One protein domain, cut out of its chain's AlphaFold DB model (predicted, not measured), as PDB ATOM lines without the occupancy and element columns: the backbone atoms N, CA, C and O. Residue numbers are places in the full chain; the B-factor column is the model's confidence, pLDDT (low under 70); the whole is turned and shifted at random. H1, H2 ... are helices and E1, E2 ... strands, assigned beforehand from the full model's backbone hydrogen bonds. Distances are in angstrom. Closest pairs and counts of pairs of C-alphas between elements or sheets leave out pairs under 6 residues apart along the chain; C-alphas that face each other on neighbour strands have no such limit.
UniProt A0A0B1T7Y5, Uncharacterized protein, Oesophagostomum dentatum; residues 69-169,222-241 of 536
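AT A GLANCE: This is residues 69 to 169 and 222 to 241 of the 536 residues of an uncharacterized protein of Oesophagostomum dentatum (UniProt A0A0B1T7Y5). A strongly twisted, forked sheet of seven strands is built round long E1: E2 and E3 lie on one side of it, and hairpins E4-E5 and E6-E7 branch off the other. H1 stands up from the sheet near E2 and E3; H2 is off the sheet. The printed part has 121 residues, with seven named strands and then two named helices along the chain, E1 to E7, H1 and H2; of the 67 residues in named elements strands hold 57, the class is mostly strand, and the neighbour strands are antiparallel. The whole is compact, with a radius of gyration of the C-alphas of 13.7 A, and spans 39 by 34 by 29 A.

HOW THE PARTS SIT: E1, residues 69 to 82, bends by 85 degrees at residue 73. E2, residues 85 to 93, forms a hairpin with E1 (N 77 to O 90, 2.9 A) and another with E3, residues 98 to 103 (N 91 to O 100, 2.9 A): a meander, each strand the antiparallel neighbour of the one before. E4, residues 113 to 120, is an antiparallel neighbour of E1 (N 72 to O 116, 2.8 A), and E1, E2, E3 and E4 form a Greek key, four strands in a row of which three are a meander and the first is the antiparallel neighbour of the fourth. E5, residues 134 to 139, forms a hairpin with E4 (N 117 to O 135, 2.8 A). E6, residues 146 to 152, forms a hairpin with E7, residues 163 to 169 (N 149 to O 166, 2.9 A); E7 also pairs with E1 (N 165 to O 77, 2.8 A). H1, residues 222 to 227, is on the sheet at a height of 9.9 A; the closest C-alphas of E3 and H1, Gly 99 and Leu 227, are 4.1 A apart. H2, residues 237 to 240, is not on it. Every O i to N i+4 pair of H1 is within hydrogen-bond range; H2 is too short for one.

IN THESE COORDINATES: E1 is 30.1 A long, from C-alpha 69 at (12.337, -50.260, 5.424); E2 is 22.6 A and E4 21.9 A. H2 ends with C-alpha 240 at (42.224, -34.884, 0.962).

THE WHOLE: Residues 170 to 221 are not printed, with 15.7 A between C-alphas 169 and 222. The link E4 to E5 is long. Mean pLDDT of the printed part is 73.9; residues 163 to 169 and 222 to 241 are among those under 70.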
ATOM      1  N   THR A  69      12.252 -51.078   6.638       90.75
ATOM      2  CA  THR A  69      12.337 -50.260   5.424       90.75
ATOM      3  C   THR A  69      12.304 -48.784   5.813       90.75
ATOM      4  O   THR A  69      11.347 -48.336   6.440       90.75
ATOM      5  N   VAL A  70      13.336 -48.016   5.451       92.19
ATOM      6  CA  VAL A  70      13.488 -46.600   5.839       92.19
ATOM      7  C   VAL A  70      13.779 -45.737   4.615       92.19
ATOM      8  O   VAL A  70      14.670 -46.051   3.831       92.19
ATOM      9  N   ASN A  71      13.074 -44.615   4.460       93.69
ATOM     10  CA  ASN A  71      13.406 -43.617   3.440       93.69
ATOM     11  C   ASN A  71      14.447 -42.625   3.990       93.69
ATOM     12  O   ASN A  71      14.246 -41.997   5.032       93.69
ATOM     13  N   ILE A  72      15.563 -42.475   3.280       91.88
ATOM     14  CA  ILE A  72      16.714 -41.657   3.663       91.88
ATOM     15  C   ILE A  72      16.838 -40.467   2.711       91.88
ATOM     16  O   ILE A  72      17.214 -40.646   1.556       91.88
ATOM     17  N   ASP A  73      16.607 -39.253   3.208       89.75
ATOM     18  CA  ASP A  73      17.049 -38.030   2.536       89.75
ATOM     19  C   ASP A  73      18.541 -37.838   2.829       89.75
ATOM     20  O   ASP A  73      18.964 -37.831   3.993       89.75
ATOM     21  N   CYS A  74      19.354 -37.711   1.783       86.56
ATOM     22  CA  CYS A  74      20.808 -37.702   1.899       86.56
ATOM     23  C   CYS A  74      21.518 -36.950   0.768       86.56
ATOM     24  O   CYS A  74      20.912 -36.578  -0.233       86.56
ATOM     25  N   ILE A  75      22.833 -36.789   0.905       83.50
ATOM     26  CA  ILE A  75      23.734 -36.304  -0.143       83.50
ATOM     27  C   ILE A  75      25.050 -37.085  -0.098       83.50
ATOM     28  O   ILE A  75      25.590 -37.349   0.977       83.50
ATOM     29  N   VAL A  76      25.578 -37.458  -1.266       82.31
ATOM     30  CA  VAL A  76      26.934 -38.010  -1.387       82.31
ATOM     31  C   VAL A  76      27.937 -36.879  -1.176       82.31
ATOM     32  O   VAL A  76      28.014 -35.972  -2.008       82.31
ATOM     33  N   VAL A  77      28.703 -36.941  -0.084       71.56
ATOM     34  CA  VAL A  77      29.708 -35.923   0.277       71.56
ATOM     35  C   VAL A  77      31.130 -36.286  -0.158       71.56
ATOM     36  O   VAL A  77      31.974 -35.405  -0.300       71.56
ATOM     37  N   TYR A  78      31.398 -37.567  -0.418       74.62
ATOM     38  CA  TYR A  78      32.665 -38.046  -0.973       74.62
ATOM     39  C   TYR A  78      32.460 -39.342  -1.772       74.62
ATOM     40  O   TYR A  78      31.584 -40.146  -1.441       74.62
ATOM     41  N   ARG A  79      33.277 -39.541  -2.812       79.75
ATOM     42  CA  ARG A  79      33.324 -40.752  -3.653       79.75
ATOM     43  C   ARG A  79      34.777 -41.076  -3.991       79.75
ATOM     44  O   ARG A  79      35.413 -40.278  -4.682       79.75
ATOM     45  N   GLU A  80      35.269 -42.237  -3.554       77.00
ATOM     46  CA  GLU A  80      36.532 -42.807  -4.049       77.00
ATOM     47  C   GLU A  80      36.252 -43.646  -5.302       77.00
ATOM     48  O   GLU A  80      35.237 -44.345  -5.376       77.00
ATOM     49  N   MET A  81      37.152 -43.575  -6.280       80.88
ATOM     50  CA  MET A  81      37.065 -44.285  -7.556       80.88
ATOM     51  C   MET A  81      38.155 -45.355  -7.665       80.88
ATOM     52  O   MET A  81      39.270 -45.157  -7.182       80.88
ATOM     53  N   ASP A  82      37.832 -46.467  -8.322       83.00
ATOM     54  CA  ASP A  82      38.770 -47.502  -8.760       83.00
ATOM     55  C   ASP A  82      38.618 -47.663 -10.283       83.00
ATOM     56  O   ASP A  82      37.694 -48.309 -10.791       83.00
ATOM     57  N   GLY A  83      39.445 -46.921 -11.026       84.19
ATOM     58  CA  GLY A  83      39.212 -46.647 -12.447       84.19
ATOM     59  C   GLY A  83      37.859 -45.960 -12.675       84.19
ATOM     60  O   GLY A  83      37.519 -44.986 -12.006       84.19
ATOM     61  N   SER A  84      37.063 -46.496 -13.600       83.75
ATOM     62  CA  SER A  84      35.715 -46.010 -13.923       83.75
ATOM     63  C   SER A  84      34.619 -46.421 -12.928       83.75
ATOM     64  O   SER A  84      33.475 -45.989 -13.075       83.75
ATOM     65  N   HIS A  85      34.930 -47.233 -11.911       85.88
ATOM     66  CA  HIS A  85      33.937 -47.736 -10.960       85.88
ATOM     67  C   HIS A  85      34.034 -47.005  -9.615       85.88
ATOM     68  O   HIS A  85      35.129 -46.894  -9.059       85.88
ATOM     69  N   PRO A  86      32.917 -46.530  -9.037       87.31
ATOM     70  CA  PRO A  86      32.904 -46.104  -7.647       87.31
ATOM     71  C   PRO A  86      33.362 -47.265  -6.764       87.31
ATOM     72  O   PRO A  86      32.887 -48.391  -6.902       87.31
ATOM     73  N   LYS A  87      34.289 -46.990  -5.851       83.31
ATOM     74  CA  LYS A  87      34.819 -47.973  -4.902       83.31
ATOM     75  C   LYS A  87      34.012 -47.960  -3.610       83.31
ATOM     76  O   LYS A  87      33.585 -49.002  -3.118       83.31
ATOM     77  N   PHE A  88      33.769 -46.758  -3.090       82.81
ATOM     78  CA  PHE A  88      32.844 -46.503  -1.993       82.81
ATOM     79  C   PHE A  88      32.370 -45.044  -1.996       82.81
ATOM     80  O   PHE A  88      33.012 -44.150  -2.559       82.81
ATOM     81  N   TYR A  89      31.259 -44.811  -1.305       80.94
ATOM     82  CA  TYR A  89      30.677 -43.501  -1.052       80.94
ATOM     83  C   TYR A  89      30.674 -43.171   0.433       80.94
ATOM     84  O   TYR A  89      30.495 -44.044   1.283       80.94
ATOM     85  N   VAL A  90      30.753 -41.878   0.731       77.75
ATOM     86  CA  VAL A  90      30.325 -41.324   2.015       77.75
ATOM     87  C   VAL A  90      29.045 -40.545   1.763       77.75
ATOM     88  O   VAL A  90      29.019 -39.594   0.979       77.75
ATOM     89  N   ILE A  91      27.982 -40.954   2.442       79.38
ATOM     90  CA  ILE A  91      26.634 -40.417   2.296       79.38
ATOM     91  C   ILE A  91      26.266 -39.720   3.608       79.38
ATOM     92  O   ILE A  91      26.161 -40.369   4.644       79.38
ATOM     93  N   PHE A  92      26.046 -38.405   3.588       79.69
ATOM     94  CA  PHE A  92      25.447 -37.712   4.730       79.69
ATOM     95  C   PHE A  92      23.933 -37.926   4.716       79.69
ATOM     96  O   PHE A  92      23.263 -37.511   3.769       79.69
ATOM     97  N   SER A  93      23.377 -38.534   5.766       79.56
ATOM     98  CA  SER A  93      21.929 -38.646   5.944       79.56
ATOM     99  C   SER A  93      21.379 -37.436   6.697       79.56
ATOM    100  O   SER A  93      21.671 -37.247   7.875       79.56
ATOM    101  N   LYS A  94      20.492 -36.672   6.054       79.62
ATOM    102  CA  LYS A  94      19.678 -35.637   6.708       79.62
ATOM    103  C   LYS A  94      18.605 -36.258   7.608       79.62
ATOM    104  O   LYS A  94      18.356 -35.720   8.682       79.62
ATOM    105  N   THR A  95      18.012 -37.391   7.208       80.62
ATOM    106  CA  THR A  95      17.030 -38.127   8.035       80.62
ATOM    107  C   THR A  95      17.608 -38.497   9.404       80.62
ATOM    108  O   THR A  95      16.963 -38.261  10.420       80.62
ATOM    109  N   HIS A  96      18.836 -39.028   9.442       73.12
ATOM    110  CA  HIS A  96      19.452 -39.549  10.672       73.12
ATOM    111  C   HIS A  96      20.517 -38.625  11.290       73.12
ATOM    112  O   HIS A  96      20.969 -38.867  12.406       73.12
ATOM    113  N   LYS A  97      20.916 -37.561  10.581       70.06
ATOM    114  CA  LYS A  97      21.928 -36.565  10.987       70.06
ATOM    115  C   LYS A  97      23.317 -37.163  11.278       70.06
ATOM    116  O   LYS A  97      24.073 -36.631  12.090       70.06
ATOM    117  N   PHE A  98      23.671 -38.244  10.579       68.19
ATOM    118  CA  PHE A  98      24.998 -38.870  10.608       68.19
ATOM    119  C   PHE A  98      25.460 -39.327   9.214       68.19
ATOM    120  O   PHE A  98      24.693 -39.293   8.246       68.19
ATOM    121  N   GLY A  99      26.734 -39.708   9.100       69.94
ATOM    122  CA  GLY A  99      27.329 -40.227   7.873       69.94
ATOM    123  C   GLY A  99      27.246 -41.747   7.783       69.94
ATOM    124  O   GLY A  99      27.300 -42.469   8.778       69.94
ATOM    125  N   ILE A 100      27.107 -42.217   6.553       74.44
ATOM    126  CA  ILE A 100      26.992 -43.619   6.179       74.44
ATOM    127  C   ILE A 100      28.126 -43.910   5.198       74.44
ATOM    128  O   ILE A 100      28.279 -43.201   4.199       74.44
ATOM    129  N   LEU A 101      28.915 -44.945   5.477       76.50
ATOM    130  CA  LEU A 101      29.915 -45.465   4.548       76.50
ATOM    131  C   LEU A 101      29.249 -46.568   3.721       76.50
ATOM    132  O   LEU A 101      28.625 -47.463   4.288       76.50
ATOM    133  N   CYS A 102      29.328 -46.500   2.394       83.06
ATOM    134  CA  CYS A 102      28.626 -47.436   1.517       83.06
ATOM    135  C   CYS A 102      29.526 -47.968   0.400       83.06
ATOM    136  O   CYS A 102      30.336 -47.214  -0.132       83.06
ATOM    137  N   ASP A 103      29.379 -49.244   0.031       87.31
ATOM    138  CA  ASP A 103      30.060 -49.800  -1.144       87.31
ATOM    139  C   ASP A 103      29.660 -49.083  -2.451       87.31
ATOM    140  O   ASP A 103      28.609 -48.447  -2.553       87.31
ATOM    141  N   GLY A 104      30.530 -49.146  -3.459       87.12
ATOM    142  CA  GLY A 104      30.342 -48.419  -4.715       87.12
ATOM    143  C   GLY A 104      29.284 -48.973  -5.681       87.12
ATOM    144  O   GLY A 104      29.090 -48.394  -6.747       87.12
ATOM    145  N   GLY A 105      28.588 -50.066  -5.346       90.06
ATOM    146  CA  GLY A 105      27.698 -50.793  -6.264       90.06
ATOM    147  C   GLY A 105      26.395 -50.078  -6.648       90.06
ATOM    148  O   GLY A 105      25.694 -50.539  -7.546       90.06
ATOM    149  N   ILE A 106      26.065 -48.950  -6.008       90.56
ATOM    150  CA  ILE A 106      24.945 -48.073  -6.378       90.56
ATOM    151  C   ILE A 106      25.478 -46.825  -7.094       90.56
ATOM    152  O   ILE A 106      26.312 -46.105  -6.555       90.56
ATOM    153  N   ASN A 107      25.014 -46.528  -8.310       89.69
ATOM    154  CA  ASN A 107      25.474 -45.337  -9.035       89.69
ATOM    155  C   ASN A 107      24.781 -44.068  -8.498       89.69
ATOM    156  O   ASN A 107      23.606 -43.835  -8.783       89.69
ATOM    157  N   LEU A 108      25.503 -43.265  -7.708       90.06
ATOM    158  CA  LEU A 108      25.013 -42.030  -7.096       90.06
ATOM    159  C   LEU A 108      25.844 -40.821  -7.539       90.06
ATOM    160  O   LEU A 108      27.076 -40.826  -7.493       90.06
ATOM    161  N   GLU A 109      25.161 -39.741  -7.911       89.06
ATOM    162  CA  GLU A 109      25.812 -38.492  -8.295       89.06
ATOM    163  C   GLU A 109      26.346 -37.715  -7.084       89.06
ATOM    164  O   GLU A 109      25.611 -37.327  -6.173       89.06
ATOM    165  N   VAL A 110      27.648 -37.424  -7.112       82.75
ATOM    166  CA  VAL A 110      28.326 -36.652  -6.064       82.75
ATOM    167  C   VAL A 110      27.803 -35.218  -6.030       82.75
ATOM    168  O   VAL A 110      27.744 -34.549  -7.064       82.75
ATOM    169  N   GLY A 111      27.456 -34.731  -4.837       76.19
ATOM    170  CA  GLY A 111      26.934 -33.377  -4.644       76.19
ATOM    171  C   GLY A 111      25.459 -33.185  -5.011       76.19
ATOM    172  O   GLY A 111      24.964 -32.069  -4.893       76.19
ATOM    173  N   LYS A 112      24.726 -34.232  -5.417       87.19
ATOM    174  CA  LYS A 112      23.264 -34.154  -5.551       87.19
ATOM    175  C   LYS A 112      22.569 -34.678  -4.296       87.19
ATOM    176  O   LYS A 112      22.978 -35.678  -3.705       87.19
ATOM    177  N   TRP A 113      21.492 -33.999  -3.912       89.50
ATOM    178  CA  TRP A 113      20.580 -34.474  -2.877       89.50
ATOM    179  C   TRP A 113      19.691 -35.582  -3.445       89.50
ATOM    180  O   TRP A 113      19.117 -35.443  -4.524       89.50
ATOM    181  N   ALA A 114      19.578 -36.687  -2.717       94.00
ATOM    182  CA  ALA A 114      18.876 -37.892  -3.130       94.00
ATOM    183  C   ALA A 114      17.986 -38.436  -2.008       94.00
ATOM    184  O   ALA A 114      18.263 -38.240  -0.823       94.00
ATOM    185  N   ARG A 115      16.936 -39.156  -2.403       95.69
ATOM    186  CA  ARG A 115      16.122 -39.995  -1.528       95.69
ATOM    187  C   ARG A 115      16.414 -41.457  -1.840       95.69
ATOM    188  O   ARG A 115      16.104 -41.936  -2.932       95.69
ATOM    189  N   LEU A 116      16.999 -42.164  -0.879       95.50
ATOM    190  CA  LEU A 116      17.231 -43.606  -0.945       95.50
ATOM    191  C   LEU A 116      16.166 -44.347  -0.132       95.50
ATOM    192  O   LEU A 116      15.694 -43.839   0.882       95.50
ATOM    193  N   ARG A 117      15.825 -45.570  -0.528       95.56
ATOM    194  CA  ARG A 117      15.183 -46.560   0.339       95.56
ATOM    195  C   ARG A 117      16.260 -47.477   0.890       95.56
ATOM    196  O   ARG A 117      17.005 -48.059   0.110       95.56
ATOM    197  N   TYR A 118      16.319 -47.613   2.204       94.00
ATOM    198  CA  TYR A 118      17.109 -48.622   2.893       94.00
ATOM    199  C   TYR A 118      16.224 -49.794   3.314       94.00
ATOM    200  O   TYR A 118      15.089 -49.570   3.734       94.00
ATOM    201  N   ILE A 119      16.750 -51.015   3.215       92.38
ATOM    202  CA  ILE A 119      16.123 -52.244   3.714       92.38
ATOM    203  C   ILE A 119      17.177 -53.023   4.510       92.38
ATOM    204  O   ILE A 119      18.224 -53.395   3.970       92.38
ATOM    205  N   GLY A 120      16.913 -53.255   5.798       90.62
ATOM    206  CA  GLY A 120      17.794 -54.032   6.672       90.62
ATOM    207  C   GLY A 120      17.570 -53.760   8.160       90.62
ATOM    208  O   GLY A 120      16.488 -53.365   8.581       90.62
ATOM    209  N   LYS A 121      18.594 -53.990   8.987       87.81
ATOM    210  CA  LYS A 121      18.528 -53.768  10.444       87.81
ATOM    211  C   LYS A 121      18.639 -52.276  10.788       87.81
ATOM    212  O   LYS A 121      19.142 -51.496   9.989       87.81
ATOM    213  N   GLN A 122      18.212 -51.883  11.990       84.50
ATOM    214  CA  GLN A 122      18.274 -50.491  12.461       84.50
ATOM    215  C   GLN A 122      19.653 -49.847  12.215       84.50
ATOM    216  O   GLN A 122      20.671 -50.347  12.699       84.50
ATOM    217  N   LEU A 123      19.660 -48.725  11.488       81.25
ATOM    218  CA  LEU A 123      20.872 -48.004  11.092       81.25
ATOM    219  C   LEU A 123      21.622 -47.421  12.293       81.25
ATOM    220  O   LEU A 123      21.016 -46.791  13.158       81.25
ATOM    221  N   GLN A 124      22.948 -47.563  12.291       72.94
ATOM    222  CA  GLN A 124      23.842 -47.033  13.325       72.94
ATOM    223  C   GLN A 124      24.874 -46.044  12.740       72.94
ATOM    224  O   GLN A 124      25.307 -46.216  11.595       72.94
ATOM    225  N   PRO A 125      25.321 -45.023  13.500       63.78
ATOM    226  CA  PRO A 125      26.392 -44.123  13.066       63.78
ATOM    227  C   PRO A 125      27.695 -44.878  12.764       63.78
ATOM    228  O   PRO A 125      28.105 -45.740  13.541       63.78
ATOM    229  N   GLY A 126      28.359 -44.555  11.649       59.50
ATOM    230  CA  GLY A 126      29.594 -45.232  11.223       59.50
ATOM    231  C   GLY A 126      29.403 -46.651  10.667       59.50
ATOM    232  O   GLY A 126      30.382 -47.329  10.365       59.50
ATOM    233  N   GLN A 127      28.162 -47.123  10.509       67.69
ATOM    234  CA  GLN A 127      27.881 -48.423   9.905       67.69
ATOM    235  C   GLN A 127      28.268 -48.446   8.417       67.69
ATOM    236  O   GLN A 127      27.912 -47.548   7.650       67.69
ATOM    237  N   TYR A 128      28.940 -49.522   8.002       78.06
ATOM    238  CA  TYR A 128      29.142 -49.849   6.592       78.06
ATOM    239  C   TYR A 128      27.876 -50.493   6.014       78.06
ATOM    240  O   TYR A 128      27.406 -51.509   6.533       78.06
ATOM    241  N   LEU A 129      27.328 -49.925   4.940       84.56
ATOM    242  CA  LEU A 129      26.180 -50.474   4.216       84.56
ATOM    243  C   LEU A 129      26.594 -51.020   2.854       84.56
ATOM    244  O   LEU A 129      27.310 -50.361   2.100       84.56
ATOM    245  N   SER A 130      26.061 -52.185   2.486       89.00
ATOM    246  CA  SER A 130      26.132 -52.606   1.090       89.00
ATOM    247  C   SER A 130      25.112 -51.850   0.241       89.00
ATOM    248  O   SER A 130      23.976 -51.641   0.679       89.00
ATOM    249  N   SER A 131      25.479 -51.515  -0.997       91.06
ATOM    250  CA  SER A 131      24.548 -51.000  -2.008       91.06
ATOM    251  C   SER A 131      23.327 -51.904  -2.194       91.06
ATOM    252  O   SER A 131      22.245 -51.404  -2.469       91.06
ATOM    253  N   LYS A 132      23.444 -53.217  -1.956       92.56
ATOM    254  CA  LYS A 132      22.323 -54.175  -2.025       92.56
ATOM    255  C   LYS A 132      21.185 -53.874  -1.042       92.56
ATOM    256  O   LYS A 132      20.055 -54.273  -1.295       92.56
ATOM    257  N   SER A 133      21.474 -53.172   0.055       92.31
ATOM    258  CA  SER A 133      20.478 -52.703   1.026       92.31
ATOM    259  C   SER A 133      19.937 -51.303   0.708       92.31
ATOM    260  O   SER A 133      19.182 -50.764   1.513       92.31
ATOM    261  N   LEU A 134      20.328 -50.689  -0.415       93.25
ATOM    262  CA  LEU A 134      19.962 -49.326  -0.804       93.25
ATOM    263  C   LEU A 134      19.393 -49.274  -2.227       93.25
ATOM    264  O   LEU A 134      19.944 -49.826  -3.172       93.25
ATOM    265  N   CYS A 135      18.308 -48.530  -2.403       94.62
ATOM    266  CA  CYS A 135      17.698 -48.270  -3.704       94.62
ATOM    267  C   CYS A 135      17.496 -46.761  -3.879       94.62
ATOM    268  O   CYS A 135      16.909 -46.115  -3.012       94.62
ATOM    269  N   LEU A 136      17.972 -46.180  -4.981       96.06
ATOM    270  CA  LEU A 136      17.693 -44.781  -5.312       96.06
ATOM    271  C   LEU A 136      16.224 -44.642  -5.731       96.06
ATOM    272  O   LEU A 136      15.825 -45.205  -6.745       96.06
ATOM    273  N   ILE A 137      15.431 -43.878  -4.973       96.12
ATOM    274  CA  ILE A 137      14.050 -43.543  -5.352       96.12
ATOM    275  C   ILE A 137      14.066 -42.374  -6.342       96.12
ATOM    276  O   ILE A 137      13.481 -42.458  -7.417       96.12
ATOM    277  N   CYS A 138      14.723 -41.270  -5.974       96.12
ATOM    278  CA  CYS A 138      14.830 -40.073  -6.808       96.12
ATOM    279  C   CYS A 138      15.939 -39.130  -6.317       96.12
ATOM    280  O   CYS A 138      16.381 -39.205  -5.168       96.12
ATOM    281  N   TYR A 139      16.343 -38.191  -7.174       95.00
ATOM    282  CA  TYR A 139      17.018 -36.970  -6.733       95.00
ATOM    283  C   TYR A 139      15.980 -35.951  -6.241       95.00
ATOM    284  O   TYR A 139      14.868 -35.885  -6.769       95.00
ATOM    285  N   ILE A 140      16.333 -35.174  -5.217       91.31
ATOM    286  CA  ILE A 140      15.451 -34.211  -4.541       91.31
ATOM    287  C   ILE A 140      16.085 -32.813  -4.528       91.31
ATOM    288  O   ILE A 140      17.295 -32.664  -4.696       91.31
ATOM    289  N   ALA A 141      15.270 -31.777  -4.326       86.19
ATOM    290  CA  ALA A 141      15.764 -30.407  -4.208       86.19
ATOM    291  C   ALA A 141      16.662 -30.229  -2.959       86.19
ATOM    292  O   ALA A 141      16.406 -30.866  -1.930       86.19
ATOM    293  N   PRO A 142      17.690 -29.359  -3.012       79.06
ATOM    294  CA  PRO A 142      18.502 -29.041  -1.841       79.06
ATOM    295  C   PRO A 142      17.657 -28.383  -0.733       79.06
ATOM    296  O   PRO A 142      16.701 -27.660  -1.031       79.06
ATOM    297  N   PRO A 143      17.992 -28.587   0.556       76.50
ATOM    298  CA  PRO A 143      17.395 -27.832   1.653       76.50
ATOM    299  C   PRO A 143      17.603 -26.323   1.464       76.50
ATOM    300  O   PRO A 143      18.701 -25.887   1.132       76.50
ATOM    301  N   SER A 144      16.581 -25.519   1.759       64.19
ATOM    302  CA  SER A 144      16.517 -24.068   1.495       64.19
ATOM    303  C   SER A 144      17.556 -23.185   2.212       64.19
ATOM    304  O   SER A 144      17.508 -21.966   2.078       64.19
ATOM    305  N   LEU A 145      18.472 -23.778   2.982       64.56
ATOM    306  CA  LEU A 145      19.521 -23.113   3.765       64.56
ATOM    307  C   LEU A 145      20.874 -23.861   3.685       64.56
ATOM    308  O   LEU A 145      21.689 -23.747   4.605       64.56
ATOM    309  N   VAL A 146      21.093 -24.665   2.632       64.50
ATOM    310  CA  VAL A 146      22.359 -25.377   2.373       64.50
ATOM    311  C   VAL A 146      22.788 -25.208   0.915       64.50
ATOM    312  O   VAL A 146      22.128 -25.720   0.011       64.50
ATOM    313  N   ASP A 147      23.927 -24.551   0.712       67.50
ATOM    314  CA  ASP A 147      24.663 -24.528  -0.554       67.50
ATOM    315  C   ASP A 147      25.668 -25.696  -0.623       67.50
ATOM    316  O   ASP A 147      26.119 -26.233   0.398       67.50
ATOM    317  N   VAL A 148      25.986 -26.127  -1.844       66.62
ATOM    318  CA  VAL A 148      26.677 -27.385  -2.133       66.62
ATOM    319  C   VAL A 148      27.753 -27.172  -3.197       66.62
ATOM    320  O   VAL A 148      27.468 -27.098  -4.393       66.62
ATOM    321  N   LYS A 149      29.019 -27.151  -2.774       67.94
ATOM    322  CA  LYS A 149      30.171 -26.924  -3.656       67.94
ATOM    323  C   LYS A 149      30.917 -28.240  -3.892       67.94
ATOM    324  O   LYS A 149      31.505 -28.810  -2.972       67.94
ATOM    325  N   ARG A 150      30.888 -28.750  -5.128       71.69
ATOM    326  CA  ARG A 150      31.581 -29.985  -5.548       71.69
ATOM    327  C   ARG A 150      32.990 -29.662  -6.047       71.69
ATOM    328  O   ARG A 150      33.145 -28.926  -7.016       71.69
ATOM    329  N   TYR A 151      34.004 -30.272  -5.437       63.44
ATOM    330  CA  TYR A 151      35.414 -30.113  -5.799       63.44
ATOM    331  C   TYR A 151      36.000 -31.423  -6.325       63.44
ATOM    332  O   TYR A 151      35.786 -32.503  -5.769       63.44
ATOM    333  N   LYS A 152      36.747 -31.316  -7.424       70.88
ATOM    334  CA  LYS A 152      37.387 -32.434  -8.120       70.88
ATOM    335  C   LYS A 152      38.796 -32.646  -7.564       70.88
ATOM    336  O   LYS A 152      39.597 -31.718  -7.563       70.88
ATOM    337  N   MET A 153      39.095 -33.854  -7.091       62.44
ATOM    338  CA  MET A 153      40.337 -34.141  -6.353       62.44
ATOM    339  C   MET A 153      41.501 -34.589  -7.245       62.44
ATOM    340  O   MET A 153      42.645 -34.596  -6.792       62.44
ATOM    341  N   THR A 154      41.219 -34.971  -8.494       65.75
ATOM    342  CA  THR A 154      42.175 -35.545  -9.459       65.75
ATOM    343  C   THR A 154      41.950 -34.969 -10.862       65.75
ATOM    344  O   THR A 154      40.845 -34.545 -11.190       65.75
ATOM    345  N   GLN A 155      42.982 -34.979 -11.712       69.25
ATOM    346  CA  GLN A 155      42.902 -34.505 -13.107       69.25
ATOM    347  C   GLN A 155      42.346 -35.557 -14.097       69.25
ATOM    348  O   GLN A 155      42.512 -35.419 -15.304       69.25
ATOM    349  N   LEU A 156      41.686 -36.607 -13.599       73.56
ATOM    350  CA  LEU A 156      41.035 -37.638 -14.416       73.56
ATOM    351  C   LEU A 156      39.734 -37.112 -15.068       73.56
ATOM    352  O   LEU A 156      39.240 -36.055 -14.663       73.56
ATOM    353  N   PRO A 157      39.130 -37.815 -16.047       77.75
ATOM    354  CA  PRO A 157      37.763 -37.545 -16.509       77.75
ATOM    355  C   PRO A 157      36.737 -37.534 -15.361       77.75
ATOM    356  O   PRO A 157      36.959 -38.141 -14.317       77.75
ATOM    357  N   ASP A 158      35.599 -36.853 -15.526       74.12
ATOM    358  CA  ASP A 158      34.572 -36.729 -14.466       74.12
ATOM    359  C   ASP A 158      33.964 -38.077 -14.021       74.12
ATOM    360  O   ASP A 158      33.492 -38.222 -12.887       74.12
ATOM    361  N   GLU A 159      34.021 -39.072 -14.904       78.25
ATOM    362  CA  GLU A 159      33.612 -40.452 -14.651       78.25
ATOM    363  C   GLU A 159      34.567 -41.147 -13.668       78.25
ATOM    364  O   GLU A 159      34.099 -41.706 -12.683       78.25
ATOM    365  N   GLU A 160      35.882 -41.012 -13.870       77.12
ATOM    366  CA  GLU A 160      36.958 -41.651 -13.087       77.12
ATOM    367  C   GLU A 160      37.442 -40.815 -11.886       77.12
ATOM    368  O   GLU A 160      38.190 -41.292 -11.033       77.12
ATOM    369  N   ALA A 161      37.059 -39.540 -11.802       71.56
ATOM    370  CA  ALA A 161      37.593 -38.642 -10.788       71.56
ATOM    371  C   ALA A 161      36.974 -38.855  -9.394       71.56
ATOM    372  O   ALA A 161      35.752 -38.912  -9.211       71.56
ATOM    373  N   THR A 162      37.839 -38.867  -8.382       70.25
ATOM    374  CA  THR A 162      37.479 -38.686  -6.967       70.25
ATOM    375  C   THR A 162      36.958 -37.263  -6.732       70.25
ATOM    376  O   THR A 162      37.549 -36.292  -7.216       70.25
ATOM    377  N   TYR A 163      35.887 -37.126  -5.946       65.69
ATOM    378  CA  TYR A 163      35.286 -35.833  -5.585       65.69
ATOM    379  C   TYR A 163      35.064 -35.716  -4.079       65.69
ATOM    380  O   TYR A 163      34.710 -36.691  -3.417       65.69
ATOM    381  N   ILE A 164      35.188 -34.486  -3.581       65.19
ATOM    382  CA  ILE A 164      34.710 -34.058  -2.265       65.19
ATOM    383  C   ILE A 164      33.620 -32.996  -2.452       65.19
ATOM    384  O   ILE A 164      33.631 -32.235  -3.422       65.19
ATOM    385  N   VAL A 165      32.670 -32.940  -1.527       61.62
ATOM    386  CA  VAL A 165      31.632 -31.911  -1.473       61.62
ATOM    387  C   VAL A 165      31.783 -31.137  -0.180       61.62
ATOM    388  O   VAL A 165      31.775 -31.717   0.903       61.62
ATOM    389  N   ILE A 166      31.876 -29.820  -0.307       59.44
ATOM    390  CA  ILE A 166      31.804 -28.903   0.819       59.44
ATOM    391  C   ILE A 166      30.357 -28.420   0.924       59.44
ATOM    392  O   ILE A 166      29.776 -27.927  -0.046       59.44
ATOM    393  N   LEU A 167      29.773 -28.584   2.110       58.31
ATOM    394  CA  LEU A 167      28.468 -28.029   2.449       58.31
ATOM    395  C   LEU A 167      28.682 -26.671   3.120       58.31
ATOM    396  O   LEU A 167      29.421 -26.585   4.104       58.31
ATOM    397  N   THR A 168      28.022 -25.634   2.607       59.84
ATOM    398  CA  THR A 168      27.872 -24.351   3.306       59.84
ATOM    399  C   THR A 168      26.451 -24.285   3.843       59.84
ATOM    400  O   THR A 168      25.501 -24.388   3.071       59.84
ATOM    401  N   LEU A 169      26.277 -24.160   5.158       61.81
ATOM    402  CA  LEU A 169      24.953 -24.170   5.787       61.81
ATOM    403  C   LEU A 169      24.756 -23.019   6.758       61.81
ATOM    404  O   LEU A 169      25.718 -22.503   7.320       61.81
ATOM    405  N   TRP A 222      36.063 -31.845  12.558       39.00
ATOM    406  CA  TRP A 222      35.548 -32.769  13.578       39.00
ATOM    407  C   TRP A 222      34.109 -33.229  13.285       39.00
ATOM    408  O   TRP A 222      33.731 -34.357  13.595       39.00
ATOM    409  N   PHE A 223      33.314 -32.387  12.618       43.19
ATOM    410  CA  PHE A 223      31.995 -32.757  12.116       43.19
ATOM    411  C   PHE A 223      32.059 -33.886  11.076       43.19
ATOM    412  O   PHE A 223      31.364 -34.880  11.266       43.19
ATOM    413  N   LEU A 224      32.913 -33.794  10.045       45.81
ATOM    414  CA  LEU A 224      33.140 -34.902   9.106       45.81
ATOM    415  C   LEU A 224      33.595 -36.156   9.862       45.81
ATOM    416  O   LEU A 224      32.923 -37.181   9.771       45.81
ATOM    417  N   ARG A 225      34.647 -36.072  10.690       47.91
ATOM    418  CA  ARG A 225      35.131 -37.209  11.504       47.91
ATOM    419  C   ARG A 225      33.994 -37.881  12.294       47.91
ATOM    420  O   ARG A 225      33.826 -39.095  12.214       47.91
ATOM    421  N   LYS A 226      33.146 -37.089  12.963       44.78
ATOM    422  CA  LYS A 226      31.943 -37.534  13.695       44.78
ATOM    423  C   LYS A 226      30.877 -38.164  12.786       44.78
ATOM    424  O   LYS A 226      30.224 -39.112  13.218       44.78
ATOM    425  N   LEU A 227      30.681 -37.676  11.556       40.09
ATOM    426  CA  LEU A 227      29.781 -38.311  10.584       40.09
ATOM    427  C   LEU A 227      30.241 -39.735  10.244       40.09
ATOM    428  O   LEU A 227      29.399 -40.613  10.090       40.09
ATOM    429  N   HIS A 228      31.549 -39.968  10.139       42.94
ATOM    430  CA  HIS A 228      32.115 -41.255   9.727       42.94
ATOM    431  C   HIS A 228      32.179 -42.327  10.841       42.94
ATOM    432  O   HIS A 228      32.471 -43.480  10.535       42.94
ATOM    433  N   GLY A 229      31.903 -41.984  12.106       40.22
ATOM    434  CA  GLY A 229      32.040 -42.899  13.253       40.22
ATOM    435  C   GLY A 229      33.485 -43.044  13.767       40.22
ATOM    436  O   GLY A 229      34.357 -42.285  13.350       40.22
ATOM    437  N   PRO A 230      33.766 -43.973  14.704       37.19
ATOM    438  CA  PRO A 230      35.129 -44.263  15.155       37.19
ATOM    439  C   PRO A 230      35.914 -45.016  14.070       37.19
ATOM    440  O   PRO A 230      35.418 -45.980  13.488       37.19
ATOM    441  N   TRP A 231      37.144 -44.579  13.797       49.81
ATOM    442  CA  TRP A 231      37.932 -45.067  12.663       49.81
ATOM    443  C   TRP A 231      38.786 -46.287  13.000       49.81
ATOM    444  O   TRP A 231      39.601 -46.239  13.913       49.81
ATOM    445  N   ASN A 232      38.652 -47.337  12.186       36.19
ATOM    446  CA  ASN A 232      39.638 -48.410  12.072       36.19
ATOM    447  C   ASN A 232      40.622 -48.060  10.938       36.19
ATOM    448  O   ASN A 232      40.348 -48.428   9.798       36.19
ATOM    449  N   ASP A 233      41.701 -47.332  11.251       37.22
ATOM    450  CA  ASP A 233      43.049 -47.228  10.629       37.22
ATOM    451  C   ASP A 233      43.285 -47.240   9.087       37.22
ATOM    452  O   ASP A 233      44.414 -47.021   8.646       37.22
ATOM    453  N   GLY A 234      42.295 -47.509   8.231       41.03
ATOM    454  CA  GLY A 234      42.501 -47.964   6.846       41.03
ATOM    455  C   GLY A 234      42.358 -46.916   5.735       41.03
ATOM    456  O   GLY A 234      42.787 -47.160   4.605       41.03
ATOM    457  N   PHE A 235      41.780 -45.749   6.020       43.28
ATOM    458  CA  PHE A 235      41.755 -44.603   5.104       43.28
ATOM    459  C   PHE A 235      42.271 -43.363   5.838       43.28
ATOM    460  O   PHE A 235      42.179 -43.252   7.057       43.28
ATOM    461  N   ASP A 236      42.879 -42.459   5.080       49.28
ATOM    462  CA  ASP A 236      43.704 -41.375   5.597       49.28
ATOM    463  C   ASP A 236      43.169 -40.049   5.063       49.28
ATOM    464  O   ASP A 236      43.244 -39.793   3.859       49.28
ATOM    465  N   PHE A 237      42.627 -39.205   5.946       45.56
ATOM    466  CA  PHE A 237      42.076 -37.903   5.568       45.56
ATOM    467  C   PHE A 237      43.121 -36.956   4.964       45.56
ATOM    468  O   PHE A 237      42.741 -36.076   4.197       45.56
ATOM    469  N   ARG A 238      44.426 -37.194   5.169       46.28
ATOM    470  CA  ARG A 238      45.507 -36.454   4.487       46.28
ATOM    471  C   ARG A 238      45.545 -36.728   2.978       46.28
ATOM    472  O   ARG A 238      46.111 -35.961   2.211       46.28
ATOM    473  N   LYS A 239      44.857 -37.767   2.484       44.19
ATOM    474  CA  LYS A 239      44.589 -37.938   1.040       44.19
ATOM    475  C   LYS A 239      43.613 -36.887   0.484       44.19
ATOM    476  O   LYS A 239      43.444 -36.799  -0.732       44.19
ATOM    477  N   LEU A 240      42.983 -36.079   1.344       43.34
ATOM    478  CA  LEU A 240      42.224 -34.884   0.962       43.34
ATOM    479  C   LEU A 240      43.117 -33.632   0.820       43.34
ATOM    480  O   LEU A 240      42.648 -32.578   0.372       43.34
ATOM    481  N   ASP A 241      44.422 -33.750   1.076       42.31
ATOM    482  CA  ASP A 241      45.429 -32.728   0.771       42.31
ATOM    483  C   ASP A 241      45.837 -32.772  -0.709       42.31
ATOM    484  O   ASP A 241      47.007 -32.807  -1.083       42.31
TER     485      ASP A 241